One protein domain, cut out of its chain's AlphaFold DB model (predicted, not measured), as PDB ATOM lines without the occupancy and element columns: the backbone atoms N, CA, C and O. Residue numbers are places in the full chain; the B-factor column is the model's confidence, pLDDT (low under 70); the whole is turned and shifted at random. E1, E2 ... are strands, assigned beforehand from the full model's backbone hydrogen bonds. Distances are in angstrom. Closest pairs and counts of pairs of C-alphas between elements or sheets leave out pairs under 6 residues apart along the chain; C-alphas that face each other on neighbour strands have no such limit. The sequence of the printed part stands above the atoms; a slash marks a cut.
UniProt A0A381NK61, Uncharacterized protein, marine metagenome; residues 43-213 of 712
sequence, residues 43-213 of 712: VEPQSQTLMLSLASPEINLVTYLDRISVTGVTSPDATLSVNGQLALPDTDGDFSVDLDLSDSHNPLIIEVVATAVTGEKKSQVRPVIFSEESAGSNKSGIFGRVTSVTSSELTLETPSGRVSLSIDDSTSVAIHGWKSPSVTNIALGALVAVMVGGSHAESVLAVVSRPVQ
ATOM      1  N   VAL A  43     224.940 149.963 216.403       84.44
ATOM      2  CA  VAL A  43     223.853 150.944 216.302       84.44
ATOM      3  C   VAL A  43     222.596 150.390 216.953       84.44
ATOM      4  O   VAL A  43     222.326 149.185 216.856       84.44
ATOM      5  N   GLU A  44     221.810 151.260 217.577       88.75
ATOM      6  CA  GLU A  44     220.496 150.882 218.087       88.75
ATOM      7  C   GLU A  44     219.471 150.739 216.940       88.75
ATOM      8  O   GLU A  44     219.557 151.447 215.926       88.75
ATOM      9  N   PRO A  45     218.503 149.803 217.029       88.62
ATOM     10  CA  PRO A  45     217.507 149.599 215.979       88.62
ATOM     11  C   PRO A  45     216.595 150.814 215.758       88.62
ATOM     12  O   PRO A  45     216.002 151.340 216.695       88.62
ATOM     13  N   GLN A  46     216.397 151.197 214.495       92.44
ATOM     14  CA  GLN A  46     215.548 152.313 214.073       92.44
ATOM     15  C   GLN A  46     214.244 151.828 213.409       92.44
ATOM     16  O   GLN A  46     214.204 150.791 212.746       92.44
ATOM     17  N   SER A  47     213.151 152.583 213.569       89.56
ATOM     18  CA  SER A  47     211.805 152.243 213.075       89.56
ATOM     19  C   SER A  47     211.166 153.435 212.373       89.56
ATOM     20  O   SER A  47     211.509 154.580 212.644       89.56
ATOM     21  N   GLN A  48     210.218 153.178 211.468       92.38
ATOM     22  CA  GLN A  48     209.414 154.241 210.859       92.38
ATOM     23  C   GLN A  48     208.521 154.918 211.903       92.38
ATOM     24  O   GLN A  48     208.336 156.127 211.854       92.38
ATOM     25  N   THR A  49     208.029 154.168 212.889       91.25
ATOM     26  CA  THR A  49     207.229 154.727 213.982       91.25
ATOM     27  C   THR A  49     208.103 155.218 215.126       91.25
ATOM     28  O   THR A  49     209.070 154.536 215.475       91.25
ATOM     29  N   LEU A  50     207.701 156.303 215.789       94.88
ATOM     30  CA  LEU A  50     208.380 156.795 216.988       94.88
ATOM     31  C   LEU A  50     208.421 155.706 218.068       94.88
ATOM     32  O   LEU A  50     207.388 155.149 218.467       94.88
ATOM     33  N   MET A  51     209.623 155.441 218.566       94.19
ATOM     34  CA  MET A  51     209.877 154.520 219.668       94.19
ATOM     35  C   MET A  51     210.362 155.274 220.902       94.19
ATOM     36  O   MET A  51     210.941 156.344 220.784       94.19
ATOM     37  N   LEU A  52     210.120 154.708 222.080       96.06
ATOM     38  CA  LEU A  52     210.686 155.183 223.339       96.06
ATOM     39  C   LEU A  52     210.859 153.977 224.255       96.06
ATOM     40  O   LEU A  52     209.861 153.395 224.690       96.06
ATOM     41  N   SER A  53     212.103 153.617 224.545       95.00
ATOM     42  CA  SER A  53     212.470 152.543 225.465       95.00
ATOM     43  C   SER A  53     213.309 153.116 226.597       95.00
ATOM     44  O   SER A  53     214.250 153.854 226.335       95.00
ATOM     45  N   LEU A  54     212.976 152.789 227.846       95.94
ATOM     46  CA  LEU A  54     213.764 153.196 229.012       95.94
ATOM     47  C   LEU A  54     214.562 151.999 229.513       95.94
ATOM     48  O   LEU A  54     213.970 150.955 229.795       95.94
ATOM     49  N   ALA A  55     215.873 152.176 229.646       94.44
ATOM     50  CA  ALA A  55     216.769 151.222 230.288       94.44
ATOM     51  C   ALA A  55     216.847 151.466 231.802       94.44
ATOM     52  O   ALA A  55     216.887 150.514 232.577       94.44
ATOM     53  N   SER A  56     216.810 152.732 232.223       94.69
ATOM     54  CA  SER A  56     216.808 153.141 233.628       94.69
ATOM     55  C   SER A  56     215.894 154.356 233.839       94.69
ATOM     56  O   SER A  56     215.817 155.214 232.959       94.69
ATOM     57  N   PRO A  57     215.219 154.472 234.995       94.88
ATOM     58  CA  PRO A  57     215.092 153.442 236.023       94.88
ATOM     59  C   PRO A  57     214.151 152.310 235.593       94.88
ATOM     60  O   PRO A  57     213.285 152.468 234.717       94.88
ATOM     61  N   GLU A  58     214.302 151.157 236.241       92.88
ATOM     62  CA  GLU A  58     213.324 150.078 236.131       92.88
ATOM     63  C   GLU A  58     211.952 150.510 236.675       92.88
ATOM     64  O   GLU A  58     211.801 151.517 237.371       92.88
ATOM     65  N   ILE A  59     210.909 149.770 236.301       89.94
ATOM     66  CA  ILE A  59     209.555 150.052 236.781       89.94
ATOM     67  C   ILE A  59     209.511 149.803 238.291       89.94
ATOM     68  O   ILE A  59     209.906 148.730 238.735       89.94
ATOM     69  N   ASN A  60     208.945 150.754 239.043       91.81
ATOM     70  CA  ASN A  60     208.765 150.667 240.495       91.81
ATOM     71  C   ASN A  60     210.097 150.575 241.265       91.81
ATOM     72  O   ASN A  60     210.246 149.754 242.171       91.81
ATOM     73  N   LEU A  61     211.064 151.419 240.901       93.06
ATOM     74  CA  LEU A  61     212.369 151.468 241.555       93.06
ATOM     75  C   LEU A  61     212.255 151.984 243.000       93.06
ATOM     76  O   LEU A  61     211.702 153.058 243.251       93.06
ATOM     77  N   VAL A  62     212.851 151.245 243.936       92.38
ATOM     78  CA  VAL A  62     213.158 151.706 245.296       92.38
ATOM     79  C   VAL A  62     214.674 151.849 245.399       92.38
ATOM     80  O   VAL A  62     215.394 150.887 245.135       92.38
ATOM     81  N   THR A  63     215.173 153.031 245.752       89.75
ATOM     82  CA  THR A  63     216.618 153.312 245.788       89.75
ATOM     83  C   THR A  63     217.022 154.102 247.025       89.75
ATOM     84  O   THR A  63     216.207 154.817 247.593       89.75
ATOM     85  N   TYR A  64     218.291 153.996 247.412       87.12
ATOM     86  CA  TYR A  64     218.920 154.793 248.475       87.12
ATOM     87  C   TYR A  64     219.807 155.914 247.914       87.12
ATOM     88  O   TYR A  64     220.473 156.623 248.664       87.12
ATOM     89  N   LEU A  65     219.855 156.044 246.584       85.00
ATOM     90  CA  LEU A  65     220.610 157.082 245.895       85.00
ATOM     91  C   LEU A  65     219.769 158.352 245.791       85.00
ATOM     92  O   LEU A  65     218.625 158.308 245.343       85.00
ATOM     93  N   ASP A  66     220.365 159.480 246.159       81.62
ATOM     94  CA  ASP A  66     219.792 160.820 246.004       81.62
ATOM     95  C   ASP A  66     219.834 161.312 244.548       81.62
ATOM     96  O   ASP A  66     219.300 162.373 244.229       81.62
ATOM     97  N   ARG A  67     220.436 160.526 243.646       88.69
ATOM     98  CA  ARG A  67     220.503 160.780 242.207       88.69
ATOM     99  C   ARG A  67     220.159 159.544 241.399       88.69
ATOM    100  O   ARG A  67     220.579 158.432 241.727       88.69
ATOM    101  N   ILE A  68     219.444 159.750 240.298       92.00
ATOM    102  CA  ILE A  68     219.089 158.692 239.348       92.00
ATOM    103  C   ILE A  68     219.419 159.145 237.937       92.00
ATOM    104  O   ILE A  68     219.033 160.234 237.526       92.00
ATOM    105  N   SER A  69     220.067 158.263 237.181       94.69
ATOM    106  CA  SER A  69     220.240 158.443 235.743       94.69
ATOM    107  C   SER A  69     219.064 157.818 234.996       94.69
ATOM    108  O   SER A  69     218.786 156.618 235.127       94.69
ATOM    109  N   VAL A  70     218.347 158.642 234.239       97.00
ATOM    110  CA  VAL A  70     217.271 158.231 233.338       97.00
ATOM    111  C   VAL A  70     217.875 158.021 231.962       97.00
ATOM    112  O   VAL A  70     218.262 158.982 231.297       97.00
ATOM    113  N   THR A  71     217.949 156.765 231.537       97.38
ATOM    114  CA  THR A  71     218.595 156.374 230.281       97.38
ATOM    115  C   THR A  71     217.648 155.586 229.401       97.38
ATOM    116  O   THR A  71     216.784 154.837 229.878       97.38
ATOM    117  N   GLY A  72     217.804 155.733 228.093       96.56
ATOM    118  CA  GLY A  72     216.951 155.055 227.138       96.56
ATOM    119  C   GLY A  72     217.305 155.356 225.695       96.56
ATOM    120  O   GLY A  72     218.292 156.026 225.413       96.56
ATOM    121  N   VAL A  73     216.448 154.859 224.807       96.12
ATOM    122  CA  VAL A  73     216.581 154.980 223.354       96.12
ATOM    123  C   VAL A  73     215.275 155.506 222.764       96.12
ATOM    124  O   VAL A  73     214.179 155.068 223.144       96.12
ATOM    125  N   THR A  74     215.377 156.439 221.825       96.31
ATOM    126  CA  THR A  74     214.268 157.003 221.045       96.31
ATOM    127  C   THR A  74     214.713 157.261 219.601       96.31
ATOM    128  O   THR A  74     215.858 157.022 219.232       96.31
ATOM    129  N   SER A  75     213.808 157.726 218.742       95.38
ATOM    130  CA  SER A  75     214.180 158.177 217.396       95.38
ATOM    131  C   SER A  75     215.043 159.456 217.452       95.38
ATOM    132  O   SER A  75     214.691 160.350 218.224       95.38
ATOM    133  N   PRO A  76     216.101 159.602 216.625       96.12
ATOM    134  CA  PRO A  76     216.996 160.772 216.651       96.12
ATOM    135  C   PRO A  76     216.318 162.138 216.427       96.12
ATOM    136  O   PRO A  76     216.753 163.153 216.966       96.12
ATOM    137  N   ASP A  77     215.220 162.198 215.668       96.00
ATOM    138  CA  ASP A  77     214.429 163.427 215.480       96.00
ATOM    139  C   ASP A  77     213.515 163.774 216.656       96.00
ATOM    140  O   ASP A  77     212.867 164.821 216.635       96.00
ATOM    141  N   ALA A  78     213.394 162.906 217.659       96.69
ATOM    142  CA  ALA A  78     212.487 163.151 218.763       96.69
ATOM    143  C   ALA A  78     212.990 164.309 219.633       96.69
ATOM    144  O   ALA A  78     214.117 164.301 220.122       96.69
ATOM    145  N   THR A  79     212.108 165.263 219.904       97.25
ATOM    146  CA  THR A  79     212.229 166.142 221.062       97.25
ATOM    147  C   THR A  79     211.864 165.319 222.289       97.25
ATOM    148  O   THR A  79     210.739 164.817 222.382       97.25
ATOM    149  N   LEU A  80     212.790 165.150 223.227       97.50
ATOM    150  CA  LEU A  80     212.585 164.357 224.433       97.50
ATOM    151  C   LEU A  80     212.632 165.263 225.670       97.50
ATOM    152  O   LEU A  80     213.327 166.271 225.711       97.50
ATOM    153  N   SER A  81     211.857 164.935 226.698       97.44
ATOM    154  CA  SER A  81     212.006 165.558 228.008       97.44
ATOM    155  C   SER A  81     211.872 164.556 229.135       97.44
ATOM    156  O   SER A  81     211.029 163.658 229.054       97.44
ATOM    157  N   VAL A  82     212.619 164.783 230.210       96.75
ATOM    158  CA  VAL A  82     212.534 164.048 231.475       96.75
ATOM    159  C   VAL A  82     212.147 165.047 232.565       96.75
ATOM    160  O   VAL A  82     212.890 165.992 232.800       96.75
ATOM    161  N   ASN A  83     210.977 164.891 233.193       92.94
ATOM    162  CA  ASN A  83     210.429 165.847 234.175       92.94
ATOM    163  C   ASN A  83     210.489 167.307 233.693       92.94
ATOM    164  O   ASN A  83     211.010 168.191 234.367       92.94
ATOM    165  N   GLY A  84     210.034 167.547 232.462       92.44
ATOM    166  CA  GLY A  84     210.068 168.873 231.845       92.44
ATOM    167  C   GLY A  84     211.453 169.353 231.392       92.44
ATOM    168  O   GLY A  84     211.517 170.306 230.623       92.44
ATOM    169  N   GLN A  85     212.559 168.709 231.773       93.62
ATOM    170  CA  GLN A  85     213.891 169.058 231.272       93.62
ATOM    171  C   GLN A  85     214.067 168.543 229.840       93.62
ATOM    172  O   GLN A  85     213.941 167.343 229.601       93.62
ATOM    173  N   LEU A  86     214.356 169.440 228.890       94.75
ATOM    174  CA  LEU A  86     214.665 169.075 227.505       94.75
ATOM    175  C   LEU A  86     215.940 168.220 227.461       94.75
ATOM    176  O   LEU A  86     216.979 168.613 227.987       94.75
ATOM    177  N   ALA A  87     215.850 167.072 226.801       93.50
ATOM    178  CA  ALA A  87     216.952 166.163 226.538       93.50
ATOM    179  C   ALA A  87     216.897 165.785 225.060       93.50
ATOM    180  O   ALA A  87     215.826 165.476 224.546       93.50
ATOM    181  N   LEU A  88     218.020 165.846 224.354       92.88
ATOM    182  CA  LEU A  88     218.065 165.489 222.937       92.88
ATOM    183  C   LEU A  88     218.782 164.147 222.793       92.88
ATOM    184  O   LEU A  88     219.845 163.986 223.399       92.88
ATOM    185  N   PRO A  89     218.212 163.190 222.043       95.00
ATOM    186  CA  PRO A  89     218.907 161.951 221.740       95.00
ATOM    187  C   PRO A  89     220.115 162.217 220.838       95.00
ATOM    188  O   PRO A  89     220.130 163.181 220.066       95.00
ATOM    189  N   ASP A  90     221.115 161.350 220.925       94.06
ATOM    190  CA  ASP A  90     222.264 161.376 220.027       94.06
ATOM    191  C   ASP A  90     221.958 160.722 218.660       94.06
ATOM    192  O   ASP A  90     220.811 160.419 218.317       94.06
ATOM    193  N   THR A  91     222.995 160.526 217.842       91.94
ATOM    194  CA  THR A  91     222.878 159.951 216.493       91.94
ATOM    195  C   THR A  91     222.455 158.483 216.474       91.94
ATOM    196  O   THR A  91     221.943 158.020 215.455       91.94
ATOM    197  N   ASP A  92     222.674 157.752 217.568       90.31
ATOM    198  CA  ASP A  92     222.218 156.370 217.740       90.31
ATOM    199  C   ASP A  92     220.798 156.317 218.335       90.31
ATOM    200  O   ASP A  92     220.101 155.307 218.207       90.31
ATOM    201  N   GLY A  93     220.316 157.441 218.870       92.75
ATOM    202  CA  GLY A  93     219.013 157.568 219.515       92.75
ATOM    203  C   GLY A  93     219.085 157.459 221.037       92.75
ATOM    204  O   GLY A  93     218.038 157.501 221.693       92.75
ATOM    205  N   ASP A  94     220.288 157.325 221.595       95.81
ATOM    206  CA  ASP A  94     220.517 157.185 223.025       95.81
ATOM    207  C   ASP A  94     220.342 158.528 223.734       95.81
ATOM    208  O   ASP A  94     220.650 159.600 223.208       95.81
ATOM    209  N   PHE A  95     219.852 158.477 224.970       96.19
ATOM    210  CA  PHE A  95     219.807 159.635 225.853       96.19
ATOM    211  C   PHE A  95     220.116 159.248 227.297       96.19
ATOM    212  O   PHE A  95     219.856 158.125 227.741       96.19
ATOM    213  N   SER A  96     220.628 160.221 228.047       96.38
ATOM    214  CA  SER A  96     220.896 160.106 229.477       96.38
ATOM    215  C   SER A  96     220.640 161.443 230.164       96.38
ATOM    216  O   SER A  96     221.150 162.473 229.722       96.38
ATOM    217  N   VAL A  97     219.848 161.430 231.234       96.62
ATOM    218  CA  VAL A  97     219.570 162.605 232.067       96.62
ATOM    219  C   VAL A  97     219.736 162.222 233.527       96.62
ATOM    220  O   VAL A  97     219.048 161.328 234.012       96.62
ATOM    221  N   ASP A  98     220.605 162.931 234.236       94.31
ATOM    222  CA  ASP A  98     220.765 162.751 235.674       94.31
ATOM    223  C   ASP A  98     219.785 163.655 236.426       94.31
ATOM    224  O   ASP A  98     219.768 164.871 236.237       94.31
ATOM    225  N   LEU A  99     218.968 163.048 237.284       91.69
ATOM    226  CA  LEU A  99     218.009 163.726 238.145       91.69
ATOM    227  C   LEU A  99     218.520 163.752 239.584       91.69
ATOM    228  O   LEU A  99     218.907 162.712 240.122       91.69
ATOM    229  N   ASP A 100     218.467 164.927 240.207       87.06
ATOM    230  CA  ASP A 100     218.672 165.098 241.646       87.06
ATOM    231  C   ASP A 100     217.324 164.983 242.369       87.06
ATOM    232  O   ASP A 100     216.349 165.637 241.993       87.06
ATOM    233  N   LEU A 101     217.255 164.109 243.371       79.88
ATOM    234  CA  LEU A 101     216.034 163.790 244.109       79.88
ATOM    235  C   LEU A 101     215.996 164.425 245.502       79.88
ATOM    236  O   LEU A 101     214.978 164.308 246.184       79.88
ATOM    237  N   SER A 102     217.073 165.086 245.931       71.12
ATOM    238  CA  SER A 102     217.249 165.562 247.310       71.12
ATOM    239  C   SER A 102     216.159 166.530 247.800       71.12
ATOM    240  O   SER A 102     215.783 166.464 248.968       71.12
ATOM    241  N   ASP A 103     215.583 167.345 246.911       66.31
ATOM    242  CA  ASP A 103     214.520 168.319 247.224       66.31
ATOM    243  C   ASP A 103     213.115 167.876 246.760       66.31
ATOM    244  O   ASP A 103     212.171 168.672 246.703       66.31
ATOM    245  N   SER A 104     212.952 166.605 246.379       72.00
ATOM    246  CA  SER A 104     211.702 166.101 245.802       72.00
ATOM    247  C   SER A 104     210.752 165.502 246.846       72.00
ATOM    248  O   SER A 104     211.158 164.979 247.883       72.00
ATOM    249  N   HIS A 105     209.446 165.567 246.565       78.12
ATOM    250  CA  HIS A 105     208.463 164.810 247.340       78.12
ATOM    251  C   HIS A 105     208.748 163.315 247.183       78.12
ATOM    252  O   HIS A 105     209.126 162.870 246.107       78.12
ATOM    253  N   ASN A 106     208.534 162.534 248.235       87.12
ATOM    254  CA  ASN A 106     208.790 161.103 248.213       87.12
ATOM    255  C   ASN A 106     207.545 160.347 248.700       87.12
ATOM    256  O   ASN A 106     207.079 160.622 249.813       87.12
ATOM    257  N   PRO A 107     206.991 159.400 247.921       92.06
ATOM    258  CA  PRO A 107     207.374 158.986 246.560       92.06
ATOM    259  C   PRO A 107     207.220 160.065 245.475       92.06
ATOM    260  O   PRO A 107     206.466 161.021 245.656       92.06
ATOM    261  N   LEU A 108     207.863 159.854 244.318       91.44
ATOM    262  CA  LEU A 108     207.742 160.709 243.126       91.44
ATOM    263  C   LEU A 108     207.478 159.923 241.842       91.44
ATOM    264  O   LEU A 108     207.564 158.694 241.785       91.44
ATOM    265  N   ILE A 109     207.184 160.670 240.783       92.31
ATOM    266  CA  ILE A 109     206.999 160.174 239.425       92.31
ATOM    267  C   ILE A 109     208.012 160.846 238.495       92.31
ATOM    268  O   ILE A 109     208.134 162.066 238.485       92.31
ATOM    269  N   ILE A 110     208.695 160.037 237.687       94.69
ATOM    270  CA  ILE A 110     209.489 160.496 236.548       94.69
ATOM    271  C   ILE A 110     208.630 160.391 235.285       94.69
ATOM    272  O   ILE A 110     208.185 159.303 234.909       94.69
ATOM    273  N   GLU A 111     208.409 161.518 234.620       95.75
ATOM    274  CA  GLU A 111     207.722 161.627 233.338       95.75
ATOM    275  C   GLU A 111     208.744 161.734 232.209       95.75
ATOM    276  O   GLU A 111     209.506 162.696 232.140       95.75
ATOM    277  N   VAL A 112     208.731 160.773 231.285       97.62
ATOM    278  CA  VAL A 112     209.519 160.844 230.053       97.62
ATOM    279  C   VAL A 112     208.574 161.006 228.876       97.62
ATOM    280  O   VAL A 112     207.664 160.196 228.689       97.62
ATOM    281  N   VAL A 113     208.777 162.049 228.076       98.00
ATOM    282  CA  VAL A 113     207.941 162.371 226.914       98.00
ATOM    283  C   VAL A 113     208.835 162.531 225.699       98.00
ATOM    284  O   VAL A 113     209.789 163.290 225.759       98.00
ATOM    285  N   ALA A 114     208.516 161.843 224.608       97.75
ATOM    286  CA  ALA A 114     209.163 161.980 223.311       97.75
ATOM    287  C   ALA A 114     208.119 162.387 222.269       97.75
ATOM    288  O   ALA A 114     207.064 161.752 222.169       97.75
ATOM    289  N   THR A 115     208.418 163.414 221.482       97.38
ATOM    290  CA  THR A 115     207.565 163.882 220.385       97.38
ATOM    291  C   THR A 115     208.411 164.097 219.147       97.38
ATOM    292  O   THR A 115     209.435 164.766 219.203       97.38
ATOM    293  N   ALA A 116     207.975 163.548 218.021       95.31
ATOM    294  CA  ALA A 116     208.582 163.820 216.729       95.31
ATOM    295  C   ALA A 116     207.777 164.889 215.990       95.31
ATOM    296  O   ALA A 116     206.550 164.952 216.116       95.31
ATOM    297  N   VAL A 117     208.442 165.684 215.149       93.00
ATOM    298  CA  VAL A 117     207.766 166.701 214.324       93.00
ATOM    299  C   VAL A 117     206.708 166.074 213.417       93.00
ATOM    300  O   VAL A 117     205.705 166.725 213.134       93.00
ATOM    301  N   THR A 118     206.864 164.796 213.043       88.06
ATOM    302  CA  THR A 118     205.869 163.981 212.318       88.06
ATOM    303  C   THR A 118     204.500 163.903 213.016       88.06
ATOM    304  O   THR A 118     203.517 163.512 212.388       88.06
ATOM    305  N   GLY A 119     204.401 164.318 214.285       86.38
ATOM    306  CA  GLY A 119     203.182 164.353 215.098       86.38
ATOM    307  C   GLY A 119     203.026 163.143 216.018       86.38
ATOM    308  O   GLY A 119     202.074 163.068 216.795       86.38
ATOM    309  N   GLU A 120     203.949 162.186 215.943       93.62
ATOM    310  CA  GLU A 120     203.972 161.022 216.818       93.62
ATOM    311  C   GLU A 120     204.425 161.416 218.227       93.62
ATOM    312  O   GLU A 120     205.380 162.175 218.394       93.62
ATOM    313  N   LYS A 121     203.775 160.851 219.249       94.06
ATOM    314  CA  LYS A 121     204.133 161.050 220.656       94.06
ATOM    315  C   LYS A 121     204.215 159.712 221.381       94.06
ATOM    316  O   LYS A 121     203.334 158.860 221.240       94.06
ATOM    317  N   LYS A 122     205.252 159.541 222.195       96.50
ATOM    318  CA  LYS A 122     205.409 158.436 223.145       96.50
ATOM    319  C   LYS A 122     205.714 159.005 224.519       96.50
ATOM    320  O   LYS A 122     206.335 160.054 224.649       96.50
ATOM    321  N   SER A 123     205.266 158.318 225.558       96.50
ATOM    322  CA  SER A 123     205.582 158.710 226.924       96.50
ATOM    323  C   SER A 123     205.646 157.505 227.835       96.50
ATOM    324  O   SER A 123     204.940 156.521 227.611       96.50
ATOM    325  N   GLN A 124     206.452 157.614 228.881       95.81
ATOM    326  CA  GLN A 124     206.518 156.647 229.962       95.81
ATOM    327  C   GLN A 124     206.489 157.371 231.304       95.81
ATOM    328  O   GLN A 124     206.965 158.497 231.432       95.81
ATOM    329  N   VAL A 125     205.920 156.698 232.297       94.62
ATOM    330  CA  VAL A 125     205.876 157.149 233.685       94.62
ATOM    331  C   VAL A 125     206.622 156.110 234.520       94.62
ATOM    332  O   VAL A 125     206.373 154.907 234.382       94.62
ATOM    333  N   ARG A 126     207.578 156.553 235.337       94.75
ATOM    334  CA  ARG A 126     208.370 155.703 236.234       94.75
ATOM    335  C   ARG A 126     208.212 156.204 237.663       94.75
ATOM    336  O   ARG A 126     208.793 157.232 237.998       94.75
ATOM    337  N   PRO A 127     207.408 155.532 238.498       93.50
ATOM    338  CA  PRO A 127     207.315 155.916 239.889       93.50
ATOM    339  C   PRO A 127     208.561 155.413 240.633       93.50
ATOM    340  O   PRO A 127     209.060 154.317 240.359       93.50
ATOM    341  N   VAL A 128     209.070 156.237 241.542       93.31
ATOM    342  CA  VAL A 128     210.312 156.004 242.281       93.31
ATOM    343  C   VAL A 128     210.080 156.309 243.755       93.31
ATOM    344  O   VAL A 128     209.418 157.291 244.095       93.31
ATOM    345  N   ILE A 129     210.637 155.468 244.624       92.38
ATOM    346  CA  ILE A 129     210.694 155.717 246.066       92.38
ATOM    347  C   ILE A 129     212.156 155.840 246.474       92.38
ATOM    348  O   ILE A 129     212.959 154.942 246.212       92.38
ATOM    349  N   PHE A 130     212.484 156.938 247.143       86.56
ATOM    350  CA  PHE A 130     213.766 157.092 247.814       86.56
ATOM    351  C   PHE A 130     213.646 156.539 249.239       86.56
ATOM    352  O   PHE A 130     212.792 156.965 250.008       86.56
ATOM    353  N   SER A 131     214.457 155.558 249.607       81.12
ATOM    354  CA  SER A 131     214.486 155.000 250.956       81.12
ATOM    355  C   SER A 131     215.724 155.522 251.680       81.12
ATOM    356  O   SER A 131     216.796 155.616 251.094       81.12
ATOM    357  N   GLU A 132     215.605 155.855 252.963       71.81
ATOM    358  CA  GLU A 132     216.752 156.279 253.774       71.81
ATOM    359  C   GLU A 132     217.478 155.047 254.326       71.81
ATOM    360  O   GLU A 132     216.925 154.334 255.167       71.81
ATOM    361  N   GLU A 133     218.722 154.801 253.904       61.72
ATOM    362  CA  GLU A 133     219.581 153.789 254.529       61.72
ATOM    363  C   GLU A 133     220.289 154.425 255.729       61.72
ATOM    364  O   GLU A 133     221.351 155.035 255.619       61.72
ATOM    365  N   SER A 134     219.675 154.353 256.906       59.41
ATOM    366  CA  SER A 134     220.328 154.735 258.157       59.41
ATOM    367  C   SER A 134     220.174 153.606 259.155       59.41
ATOM    368  O   SER A 134     219.102 153.025 259.287       59.41
ATOM    369  N   ALA A 135     221.250 153.273 259.872       48.16
ATOM    370  CA  ALA A 135     221.220 152.247 260.908       48.16
ATOM    371  C   ALA A 135     220.233 152.662 262.022       48.16
ATOM    372  O   ALA A 135     220.589 153.409 262.929       48.16
ATOM    373  N   GLY A 136     218.979 152.212 261.907       57.38
ATOM    374  CA  GLY A 136     217.864 152.577 262.785       57.38
ATOM    375  C   GLY A 136     216.618 153.146 262.085       57.38
ATOM    376  O   GLY A 136     215.609 153.321 262.764       57.38
ATOM    377  N   SER A 137     216.639 153.422 260.771       63.62
ATOM    378  CA  SER A 137     215.426 153.796 260.030       63.62
ATOM    379  C   SER A 137     214.595 152.545 259.718       63.62
ATOM    380  O   SER A 137     215.056 151.609 259.075       63.62
ATOM    381  N   ASN A 138     213.332 152.530 260.149       67.62
ATOM    382  CA  ASN A 138     212.346 151.533 259.710       67.62
ATOM    383  C   ASN A 138     211.623 151.987 258.429       67.62
ATOM    384  O   ASN A 138     210.483 151.580 258.193       67.62
ATOM    385  N   LYS A 139     212.251 152.873 257.642       79.81
ATOM    386  CA  LYS A 139     211.660 153.431 256.428       79.81
ATOM    387  C   LYS A 139     211.913 152.506 255.243       79.81
ATOM    388  O   LYS A 139     213.057 152.147 254.982       79.81
ATOM    389  N   SER A 140     210.859 152.112 254.535       87.19
ATOM    390  CA  SER A 140     210.939 151.233 253.365       87.19
ATOM    391  C   SER A 140     209.871 151.566 252.327       87.19
ATOM    392  O   SER A 140     208.751 151.946 252.671       87.19
ATOM    393  N   GLY A 141     210.230 151.472 251.046       91.88
ATOM    394  CA  GLY A 141     209.336 151.757 249.927       91.88
ATOM    395  C   GLY A 141     208.551 150.531 249.483       91.88
ATOM    396  O   GLY A 141     209.125 149.462 249.284       91.88
ATOM    397  N   ILE A 142     207.243 150.690 249.281       94.69
ATOM    398  CA  ILE A 142     206.360 149.627 248.799       94.69
ATOM    399  C   ILE A 142     205.558 150.117 247.596       94.69
ATOM    400  O   ILE A 142     204.922 151.167 247.634       94.69
ATOM    401  N   PHE A 143     205.525 149.301 246.546       96.56
ATOM    402  CA  PHE A 143     204.586 149.445 245.437       96.56
ATOM    403  C   PHE A 143     203.541 148.333 245.491       96.56
ATOM    404  O   PHE A 143     203.877 147.162 245.687       96.56
ATOM    405  N   GLY A 144     202.272 148.675 245.282       96.38
ATOM    406  CA  GLY A 144     201.196 147.689 245.314       96.38
ATOM    407  C   GLY A 144     199.879 148.199 244.750       96.38
ATOM    408  O   GLY A 144     199.699 149.396 244.527       96.38
ATOM    409  N   ARG A 145     198.953 147.273 244.493       96.94
ATOM    410  CA  ARG A 145     197.582 147.599 244.080       96.94
ATOM    411  C   ARG A 145     196.665 147.656 245.290       96.94
ATOM    412  O   ARG A 145     196.675 146.736 246.101       96.94
ATOM    413  N   VAL A 146     195.835 148.688 245.384       97.06
ATOM    414  CA  VAL A 146     194.876 148.821 246.488       97.06
ATOM    415  C   VAL A 146     193.824 147.713 246.413       97.06
ATOM    416  O   VAL A 146     193.155 147.553 245.395       97.06
ATOM    417  N   THR A 147     193.664 146.949 247.494       95.06
ATOM    418  CA  THR A 147     192.652 145.877 247.610       95.06
ATOM    419  C   THR A 147     191.584 146.176 248.650       95.06
ATOM    420  O   THR A 147     190.459 145.702 248.520       95.06
ATOM    421  N   SER A 148     191.917 146.984 249.655       93.94
ATOM    422  CA  SER A 148     190.988 147.513 250.647       93.94
ATOM    423  C   SER A 148     191.499 148.867 251.124       93.94
ATOM    424  O   SER A 148     192.712 149.069 251.230       93.94
ATOM    425  N   VAL A 149     190.586 149.793 251.407       94.31
ATOM    426  CA  VAL A 149     190.923 151.101 251.965       94.31
ATOM    427  C   VAL A 149     189.852 151.552 252.950       94.31
ATOM    428  O   VAL A 149     188.656 151.483 252.674       94.31
ATOM    429  N   THR A 150     190.296 152.007 254.114       93.50
ATOM    430  CA  THR A 150     189.469 152.626 255.153       93.50
ATOM    431  C   THR A 150     190.128 153.928 255.607       93.50
ATOM    432  O   THR A 150     191.202 154.289 255.130       93.50
ATOM    433  N   SER A 151     189.507 154.650 256.539       91.44
ATOM    434  CA  SER A 151     190.103 155.862 257.111       91.44
ATOM    435  C   SER A 151     191.349 155.600 257.969       91.44
ATOM    436  O   SER A 151     192.066 156.546 258.257       91.44
ATOM    437  N   SER A 152     191.598 154.355 258.396       94.88
ATOM    438  CA  SER A 152     192.701 154.001 259.308       94.88
ATOM    439  C   SER A 152     193.619 152.888 258.799       94.88
ATOM    440  O   SER A 152     194.628 152.586 259.432       94.88
ATOM    441  N   GLU A 153     193.272 152.232 257.693       96.62
ATOM    442  CA  GLU A 153     194.025 151.101 257.148       96.62
ATOM    443  C   GLU A 153     193.990 151.107 255.616       96.62
ATOM    444  O   GLU A 153     192.927 151.280 255.008       96.62
ATOM    445  N   LEU A 154     195.151 150.869 255.007       97.12
ATOM    446  CA  LEU A 154     195.338 150.658 253.576       97.12
ATOM    447  C   LEU A 154     195.914 149.259 253.339       97.12
ATOM    448  O   LEU A 154     197.001 148.946 253.825       97.12
ATOM    449  N   THR A 155     195.221 148.431 252.555       97.31
ATOM    450  CA  THR A 155     195.694 147.087 252.195       97.31
ATOM    451  C   THR A 155     196.093 147.021 250.727       97.31
ATOM    452  O   THR A 155     195.296 147.311 249.826       97.31
ATOM    453  N   LEU A 156     197.319 146.574 250.478       97.38
ATOM    454  CA  LEU A 156     197.933 146.475 249.160       97.38
ATOM    455  C   LEU A 156     198.199 145.017 248.784       97.38
ATOM    456  O   LEU A 156     198.701 144.244 249.595       97.38
ATOM    457  N   GLU A 157     197.931 144.662 247.532       97.50
ATOM    458  CA  GLU A 157     198.487 143.466 246.899       97.50
ATOM    459  C   GLU A 157     199.838 143.836 246.275       97.50
ATOM    460  O   GLU A 157     199.907 144.681 245.375       97.50
ATOM    461  N   THR A 158     200.913 143.221 246.763       95.38
ATOM    462  CA  THR A 158     202.281 143.405 246.257       95.38
ATOM    463  C   THR A 158     202.767 142.113 245.590       95.38
ATOM    464  O   THR A 158     202.189 141.051 245.837       95.38
ATOM    465  N   PRO A 159     203.854 142.134 244.793       91.56
ATOM    466  CA  PRO A 159     204.453 140.905 244.261       91.56
ATOM    467  C   PRO A 159     204.838 139.879 245.341       91.56
ATOM    468  O   PRO A 159     204.866 138.682 245.070       91.56
ATOM    469  N   SER A 160     205.103 140.344 246.565       90.62
ATOM    470  CA  SER A 160     205.472 139.515 247.718       90.62
ATOM    471  C   SER A 160     204.271 139.076 248.570       90.62
ATOM    472  O   SER A 160     204.453 138.390 249.574       90.62
ATOM    473  N   GLY A 161     203.049 139.463 248.190       94.00
ATOM    474  CA  GLY A 161     201.808 139.172 248.907       94.00
ATOM    475  C   GLY A 161     201.126 140.416 249.473       94.00
ATOM    476  O   GLY A 161     201.471 141.556 249.145       94.00
ATOM    477  N   ARG A 162     200.117 140.199 250.320       96.12
ATOM    478  CA  ARG A 162     199.311 141.282 250.894       96.12
ATOM    479  C   ARG A 162     200.012 141.981 252.047       96.12
ATOM    480  O   ARG A 162     200.550 141.325 252.935       96.12
ATOM    481  N   VAL A 163     199.921 143.306 252.059       96.06
ATOM    482  CA  VAL A 163     200.455 144.174 253.112       96.06
ATOM    483  C   VAL A 163     199.342 145.094 253.604       96.06
ATOM    484  O   VAL A 163     198.682 145.736 252.791       96.06
ATOM    485  N   SER A 164     199.143 145.164 254.918       96.31
ATOM    486  CA  SER A 164     198.247 146.127 255.572       96.31
ATOM    487  C   SER A 164     199.074 147.193 256.277       96.31
ATOM    488  O   SER A 164     199.995 146.864 257.026       96.31
ATOM    489  N   LEU A 165     198.735 148.457 256.043       96.88
ATOM    490  CA  LEU A 165     199.422 149.622 256.590       96.88
ATOM    491  C   LEU A 165     198.437 150.474 257.386       96.88
ATOM    492  O   LEU A 165     197.337 150.750 256.906       96.88
ATOM    493  N   SER A 166     198.831 150.916 258.580       96.94
ATOM    494  CA  SER A 166     198.043 151.878 259.358       96.94
ATOM    495  C   SER A 166     198.158 153.281 258.762       96.94
ATOM    496  O   SER A 166     199.258 153.683 258.378       96.94
ATOM    497  N   ILE A 167     197.049 154.018 258.755       96.69
ATOM    498  CA  ILE A 167     196.917 155.390 258.248       96.69
ATOM    499  C   ILE A 167     196.397 156.293 259.368       96.69
ATOM    500  O   ILE A 167     195.539 155.872 260.146       96.69
ATOM    501  N   ASP A 168     196.878 157.530 259.422       94.00
ATOM    502  CA  ASP A 168     196.335 158.579 260.286       94.00
ATOM    503  C   ASP A 168     196.465 159.969 259.634       94.00
ATOM    504  O   ASP A 168     196.819 160.090 258.460       94.00
ATOM    505  N   ASP A 169     196.161 161.026 260.390       91.62
ATOM    506  CA  ASP A 169     196.203 162.416 259.917       91.62
ATOM    507  C   ASP A 169     197.621 162.910 259.562       91.62
ATOM    508  O   ASP A 169     197.766 163.976 258.963       91.62
ATOM    509  N   SER A 170     198.672 162.169 259.936       92.75
ATOM    510  CA  SER A 170     200.058 162.465 259.555       92.75
ATOM    511  C   SER A 170     200.464 161.841 258.217       92.75
ATOM    512  O   SER A 170     201.459 162.274 257.631       92.75
ATOM    513  N   THR A 171     199.682 160.889 257.692       95.06
ATOM    514  CA  THR A 171     199.927 160.291 256.377       95.06
ATOM    515  C   THR A 171     199.711 161.323 255.269       95.06
ATOM    516  O   THR A 171     198.592 161.776 255.015       95.06
ATOM    517  N   SER A 172     200.777 161.652 254.538       95.06
ATOM    518  CA  SER A 172     200.687 162.515 253.358       95.06
ATOM    519  C   SER A 172     200.100 161.745 252.175       95.06
ATOM    520  O   SER A 172     200.581 160.668 251.828       95.06
ATOM    521  N   VAL A 173     199.071 162.277 251.519       95.56
ATOM    522  CA  VAL A 173     198.449 161.626 250.358       95.56
ATOM    523  C   VAL A 173     198.566 162.529 249.141       95.56
ATOM    524  O   VAL A 173     198.230 163.711 249.190       95.56
ATOM    525  N   ALA A 174     199.014 161.958 248.028       93.69
ATOM    526  CA  ALA A 174     199.125 162.632 246.746       93.69
ATOM    527  C   ALA A 174     198.284 161.897 245.695       93.69
ATOM    528  O   ALA A 174     198.542 160.743 245.345       93.69
ATOM    529  N   ILE A 175     197.271 162.589 245.174       92.19
ATOM    530  CA  ILE A 175     196.451 162.151 244.041       92.19
ATOM    531  C   ILE A 175     196.444 163.293 243.031       92.19
ATOM    532  O   ILE A 175     196.148 164.435 243.386       92.19
ATOM    533  N   HIS A 176     196.773 162.996 241.773       89.06
ATOM    534  CA  HIS A 176     196.837 164.021 240.732       89.06
ATOM    535  C   HIS A 176     195.520 164.799 240.614       89.06
ATOM    536  O   HIS A 176     194.449 164.207 240.499       89.06
ATOM    537  N   GLY A 177     195.611 166.131 240.624       84.69
ATOM    538  CA  GLY A 177     194.462 167.037 240.544       84.69
ATOM    539  C   GLY A 177     193.736 167.299 241.868       84.69
ATOM    540  O   GLY A 177     192.796 168.091 241.884       84.69
ATOM    541  N   TRP A 178     194.156 166.685 242.980       88.00
ATOM    542  CA  TRP A 178     193.529 166.880 244.289       88.00
ATOM    543  C   TRP A 178     194.348 167.820 245.168       88.00
ATOM    544  O   TRP A 178     195.544 167.631 245.359       88.00
ATOM    545  N   LYS A 179     193.682 168.817 245.761       82.69
ATOM    546  CA  LYS A 179     194.328 169.784 246.664       82.69
ATOM    547  C   LYS A 179     194.600 169.217 248.062       82.69
ATOM    548  O   LYS A 179     195.595 169.570 248.685       82.69
ATOM    549  N   SER A 180     193.690 168.392 248.575       86.88
ATOM    550  CA  SER A 180     193.784 167.794 249.916       86.88
ATOM    551  C   SER A 180     193.143 166.402 249.910       86.88
ATOM    552  O   SER A 180     192.061 166.226 250.471       86.88
ATOM    553  N   PRO A 181     193.729 165.438 249.177       93.75
ATOM    554  CA  PRO A 181     193.195 164.085 249.123       93.75
ATOM    555  C   PRO A 181     193.426 163.341 250.444       93.75
ATOM    556  O   PRO A 181     194.336 163.647 251.206       93.75
ATOM    557  N   SER A 182     192.614 162.314 250.667       93.44
ATOM    558  CA  SER A 182     192.793 161.303 251.708       93.44
ATOM    559  C   SER A 182     192.962 159.923 251.070       93.44
ATOM    560  O   SER A 182     192.617 159.726 249.901       93.44
ATOM    561  N   VAL A 183     193.428 158.933 251.836       92.56
ATOM    562  CA  VAL A 183     193.580 157.555 251.331       92.56
ATOM    563  C   VAL A 183     192.264 156.974 250.813       92.56
ATOM    564  O   VAL A 183     192.263 156.258 249.819       92.56
ATOM    565  N   THR A 184     191.128 157.353 251.409       92.81
ATOM    566  CA  THR A 184     189.796 156.880 250.993       92.81
ATOM    567  C   THR A 184     189.378 157.379 249.609       92.81
ATOM    568  O   THR A 184     188.447 156.840 249.018       92.81
ATOM    569  N   ASN A 185     190.075 158.382 249.064       94.38
ATOM    570  CA  ASN A 185     189.865 158.851 247.697       94.38
ATOM    571  C   ASN A 185     190.592 157.989 246.651       94.38
ATOM    572  O   ASN A 185     190.358 158.163 245.457       94.38
ATOM    573  N   ILE A 186     191.463 157.065 247.068       93.50
ATOM    574  CA  ILE A 186     192.178 156.169 246.160       93.50
ATOM    575  C   ILE A 186     191.254 155.015 245.760       93.50
ATOM    576  O   ILE A 186     190.728 154.291 246.604       93.50
ATOM    577  N   ALA A 187     191.072 154.826 244.455       90.00
ATOM    578  CA  ALA A 187     190.220 153.769 243.925       90.00
ATOM    579  C   ALA A 187     190.791 152.364 244.196       90.00
ATOM    580  O   ALA A 187     192.002 152.137 244.113       90.00
ATOM    581  N   LEU A 188     189.907 151.390 244.437       92.19
ATOM    582  CA  LEU A 188     190.287 149.977 244.465       92.19
ATOM    583  C   LEU A 188     190.917 149.571 243.122       92.19
ATOM    584  O   LEU A 188     190.468 149.978 242.053       92.19
ATOM    585  N   GLY A 189     191.979 148.773 243.183       91.62
ATOM    586  CA  GLY A 189     192.770 148.353 242.028       91.62
ATOM    587  C   GLY A 189     193.802 149.377 241.542       91.62
ATOM    588  O   GLY A 189     194.633 149.011 240.705       91.62
ATOM    589  N   ALA A 190     193.798 150.611 242.063       93.69
ATOM    590  CA  ALA A 190     194.799 151.620 241.722       93.69
ATOM    591  C   ALA A 190     196.201 151.177 242.160       93.69
ATOM    592  O   ALA A 190     196.373 150.580 243.224       93.69
ATOM    593  N   LEU A 191     197.203 151.480 241.334       95.88
ATOM    594  CA  LEU A 191     198.604 151.305 241.698       95.88
ATOM    595  C   LEU A 191     199.039 152.486 242.571       95.88
ATOM    596  O   LEU A 191     198.826 153.642 242.200       95.88
ATOM    597  N   VAL A 192     199.668 152.194 243.704       97.31
ATOM    598  CA  VAL A 192     200.218 153.205 244.610       97.31
ATOM    599  C   VAL A 192     201.690 152.943 244.896       97.31
ATOM    600  O   VAL A 192     202.145 151.797 244.902       97.31
ATOM    601  N   ALA A 193     202.413 154.028 245.144       96.75
ATOM    602  CA  ALA A 193     203.732 154.030 245.753       96.75
ATOM    603  C   ALA A 193     203.574 154.507 247.198       96.75
ATOM    604  O   ALA A 193     202.891 155.505 247.436       96.75
ATOM    605  N   VAL A 194     204.163 153.802 248.157       96.19
ATOM    606  CA  VAL A 194     204.002 154.098 249.582       96.19
ATOM    607  C   VAL A 194     205.352 154.126 250.273       96.19
ATOM    608  O   VAL A 194     206.107 153.156 250.201       96.19
ATOM    609  N   MET A 195     205.637 155.224 250.970       94.06
ATOM    610  CA  MET A 195     206.728 155.280 251.934       94.06
ATOM    611  C   MET A 195     206.205 154.785 253.280       94.06
ATOM    612  O   MET A 195     205.225 155.315 253.808       94.06
ATOM    613  N   VAL A 196     206.827 153.743 253.824       92.88
ATOM    614  CA  VAL A 196     206.380 153.082 255.053       92.88
ATOM    615  C   VAL A 196     207.397 153.297 256.157       92.88
ATOM    616  O   VAL A 196     208.562 152.993 255.948       92.88
ATOM    617  N   GLY A 197     206.948 153.738 257.332       89.69
ATOM    618  CA  GLY A 197     207.705 153.738 258.583       89.69
ATOM    619  C   GLY A 197     207.213 152.611 259.497       89.69
ATOM    620  O   GLY A 197     206.198 152.741 260.182       89.69
ATOM    621  N   GLY A 198     207.904 151.470 259.513       86.50
ATOM    622  CA  GLY A 198     207.452 150.282 260.249       86.50
ATOM    623  C   GLY A 198     206.186 149.665 259.638       86.50
ATOM    624  O   GLY A 198     206.256 149.057 258.577       86.50
ATOM    625  N   SER A 199     205.038 149.786 260.312       89.62
ATOM    626  CA  SER A 199     203.724 149.341 259.803       89.62
ATOM    627  C   SER A 199     202.799 150.497 259.409       89.62
ATOM    628  O   SER A 199     201.629 150.272 259.104       89.62
ATOM    629  N   HIS A 200     203.299 151.732 259.461       95.00
ATOM    630  CA  HIS A 200     202.544 152.949 259.189       95.00
ATOM    631  C   HIS A 200     202.937 153.540 257.832       95.00
ATOM    632  O   HIS A 200     204.120 153.560 257.492       95.00
ATOM    633  N   ALA A 201     201.963 154.014 257.053       95.50
ATOM    634  CA  ALA A 201     202.246 154.712 255.802       95.50
ATOM    635  C   ALA A 201     202.533 156.193 256.082       95.50
ATOM    636  O   ALA A 201     201.627 156.941 256.436       95.50
ATOM    637  N   GLU A 202     203.776 156.623 255.877       94.31
ATOM    638  CA  GLU A 202     204.164 158.032 256.019       94.31
ATOM    639  C   GLU A 202     203.639 158.861 254.842       94.31
ATOM    640  O   GLU A 202     203.140 159.975 255.014       94.31
ATOM    641  N   SER A 203     203.709 158.305 253.629       95.31
ATOM    642  CA  SER A 203     203.159 158.948 252.440       95.31
ATOM    643  C   SER A 203     202.663 157.949 251.400       95.31
ATOM    644  O   SER A 203     203.225 156.869 251.225       95.31
ATOM    645  N   VAL A 204     201.593 158.318 250.694       96.56
ATOM    646  CA  VAL A 204     200.929 157.510 249.666       96.56
ATOM    647  C   VAL A 204     200.760 158.339 248.397       96.56
ATOM    648  O   VAL A 204     200.074 159.360 248.398       96.56
ATOM    649  N   LEU A 205     201.335 157.871 247.293       96.12
ATOM    650  CA  LEU A 205     201.195 158.465 245.967       96.12
ATOM    651  C   LEU A 205     200.383 157.543 245.057       96.12
ATOM    652  O   LEU A 205     200.784 156.407 244.792       96.12
ATOM    653  N   ALA A 206     199.265 158.041 244.527       95.50
ATOM    654  CA  ALA A 206     198.536 157.367 243.458       95.50
ATOM    655  C   ALA A 206     199.305 157.503 242.133       95.50
ATOM    656  O   ALA A 206     199.507 158.609 241.629       95.50
ATOM    657  N   VAL A 207     199.732 156.374 241.562       94.56
ATOM    658  CA  VAL A 207     200.548 156.364 240.344       94.56
ATOM    659  C   VAL A 207     199.670 156.639 239.124       94.56
ATOM    660  O   VAL A 207     198.706 155.921 238.855       94.56
ATOM    661  N   VAL A 208     200.026 157.667 238.356       92.25
ATOM    662  CA  VAL A 208     199.366 158.006 237.087       92.25
ATOM    663  C   VAL A 208     199.882 157.134 235.940       92.25
ATOM    664  O   VAL A 208     201.039 156.724 235.914       92.25
ATOM    665  N   SER A 209     199.026 156.858 234.954       88.56
ATOM    666  CA  SER A 209     199.385 156.052 233.774       88.56
ATOM    667  C   SER A 209     199.989 156.863 232.623       88.56
ATOM    668  O   SER A 209     200.474 156.289 231.646       88.56
ATOM    669  N   ARG A 210     199.934 158.194 232.710       92.06
ATOM    670  CA  ARG A 210     200.393 159.138 231.689       92.06
ATOM    671  C   ARG A 210     200.992 160.382 232.352       92.06
ATOM    672  O   ARG A 210     200.607 160.659 233.484       92.06
ATOM    673  N   PRO A 211     201.878 161.122 231.665       93.44
ATOM    674  CA  PRO A 211     202.366 162.413 232.140       93.44
ATOM    675  C   PRO A 211     201.219 163.377 232.434       93.44
ATOM    676  O   PRO A 211     200.234 163.420 231.690       93.44
ATOM    677  N   VAL A 212     201.363 164.142 233.506       91.50
ATOM    678  CA  VAL A 212     200.376 165.096 234.005       91.50
ATOM    679  C   VAL A 212     200.954 166.486 234.262       91.50
ATOM    680  O   VAL A 212     200.190 167.447 234.287       91.50
ATOM    681  N   GLN A 213     202.275 166.610 234.415       91.38
ATOM    682  CA  GLN A 213     202.951 167.903 234.556       91.38
ATOM    683  C   GLN A 213     203.584 168.355 233.241       91.38
ATOM    684  O   GLN A 213     203.545 169.540 232.913       91.38
TER     685      GLN A 213
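What this domain is: This is residues 43 to 213 of the 712 residues of an uncharacterized protein of marine metagenome (UniProt A0A381NK61). Two lobes of strands stand end to end: the first is a sandwich of the sheets E1 E3 E6 and E2 E8 E7 E4 E5, and the second is one strongly twisted sheet, E11 E10 E9 E13 E14 E12, folded back on itself at the bent strand E9. The lobes join where the far end of E8, at Ile 129, packs on E9 and E13; residues 134 to 136 loop outward there, and residues 207 to 213 run back beside the first lobe. The printed part has 171 residues with fourteen named strands, E1 to E14 in chain order, and no named helix; the class is all strand. In the orders given, E1 E3 E6 is antiparallel and the other two sheets are mixed. The whole is compact, with a radius of gyration of the C-alphas of 17.7 A and spans of 51 by 35 by 30 A.

Where its parts are: E1, residues 52 to 56, begins at C-alpha 52 (210.686, 155.183, 223.339). E2 is residues 61 to 63, E3 67 to 74 (22.4 A), E4 79 to 82, E5 85 to 87, E6 94 to 100 (20.3 A), E7 108 to 115 (23.0 A) and E8 121 to 130 (29.1 A). E9, residues 139 to 149, is 21.3 A long and bends by 97 degrees at residue 146. E10 is residues 153 to 158, E11 161 to 166, E12 172 to 174 and E13 191 to 197 (19.3 A). E14, residues 200 to 206, ends at C-alpha 206 (198.536, 157.367, 243.458).

How they stand to each other: E3 is antiparallel to E1, with N 55 and O 71 2.8 A apart, and to E6, with N 70 and O 97 2.8 A apart. This sheet and E2 E8 E7 E4 E5 are face to face, and the parts of them that face each other are 8.2 A apart, centre to centre. In the latter, E8 is staggered: it is antiparallel to E7 over residues 121 to 128, with N 110 and O 126 2.8 A apart, and parallel to E2 over 128 to 130, with N 63 and O 129 3.0 A apart. The closest C-alphas of E8 and E13 are those of Ile 129 and Met 195, 7.1 A apart. E9 E10 E11 form a meander, each strand the antiparallel neighbour of the one before; N 147 and O 155 are 2.9 A apart. In the folded sheet, one sheet bent back into two leaves, E11 E10 face E13 E14 E12, with E9 as the hinge. E12 is parallel to E14, with N 174 and O 204 2.8 A apart.

The domain as a whole: The farthest C-alphas, of Val 43 and Ser 152, are 53.2 A apart. The printed part has no cut. The link E12 to E13, 16 residues, is long. The pLDDT is under 70 at residue 103 and residues 133 to 138.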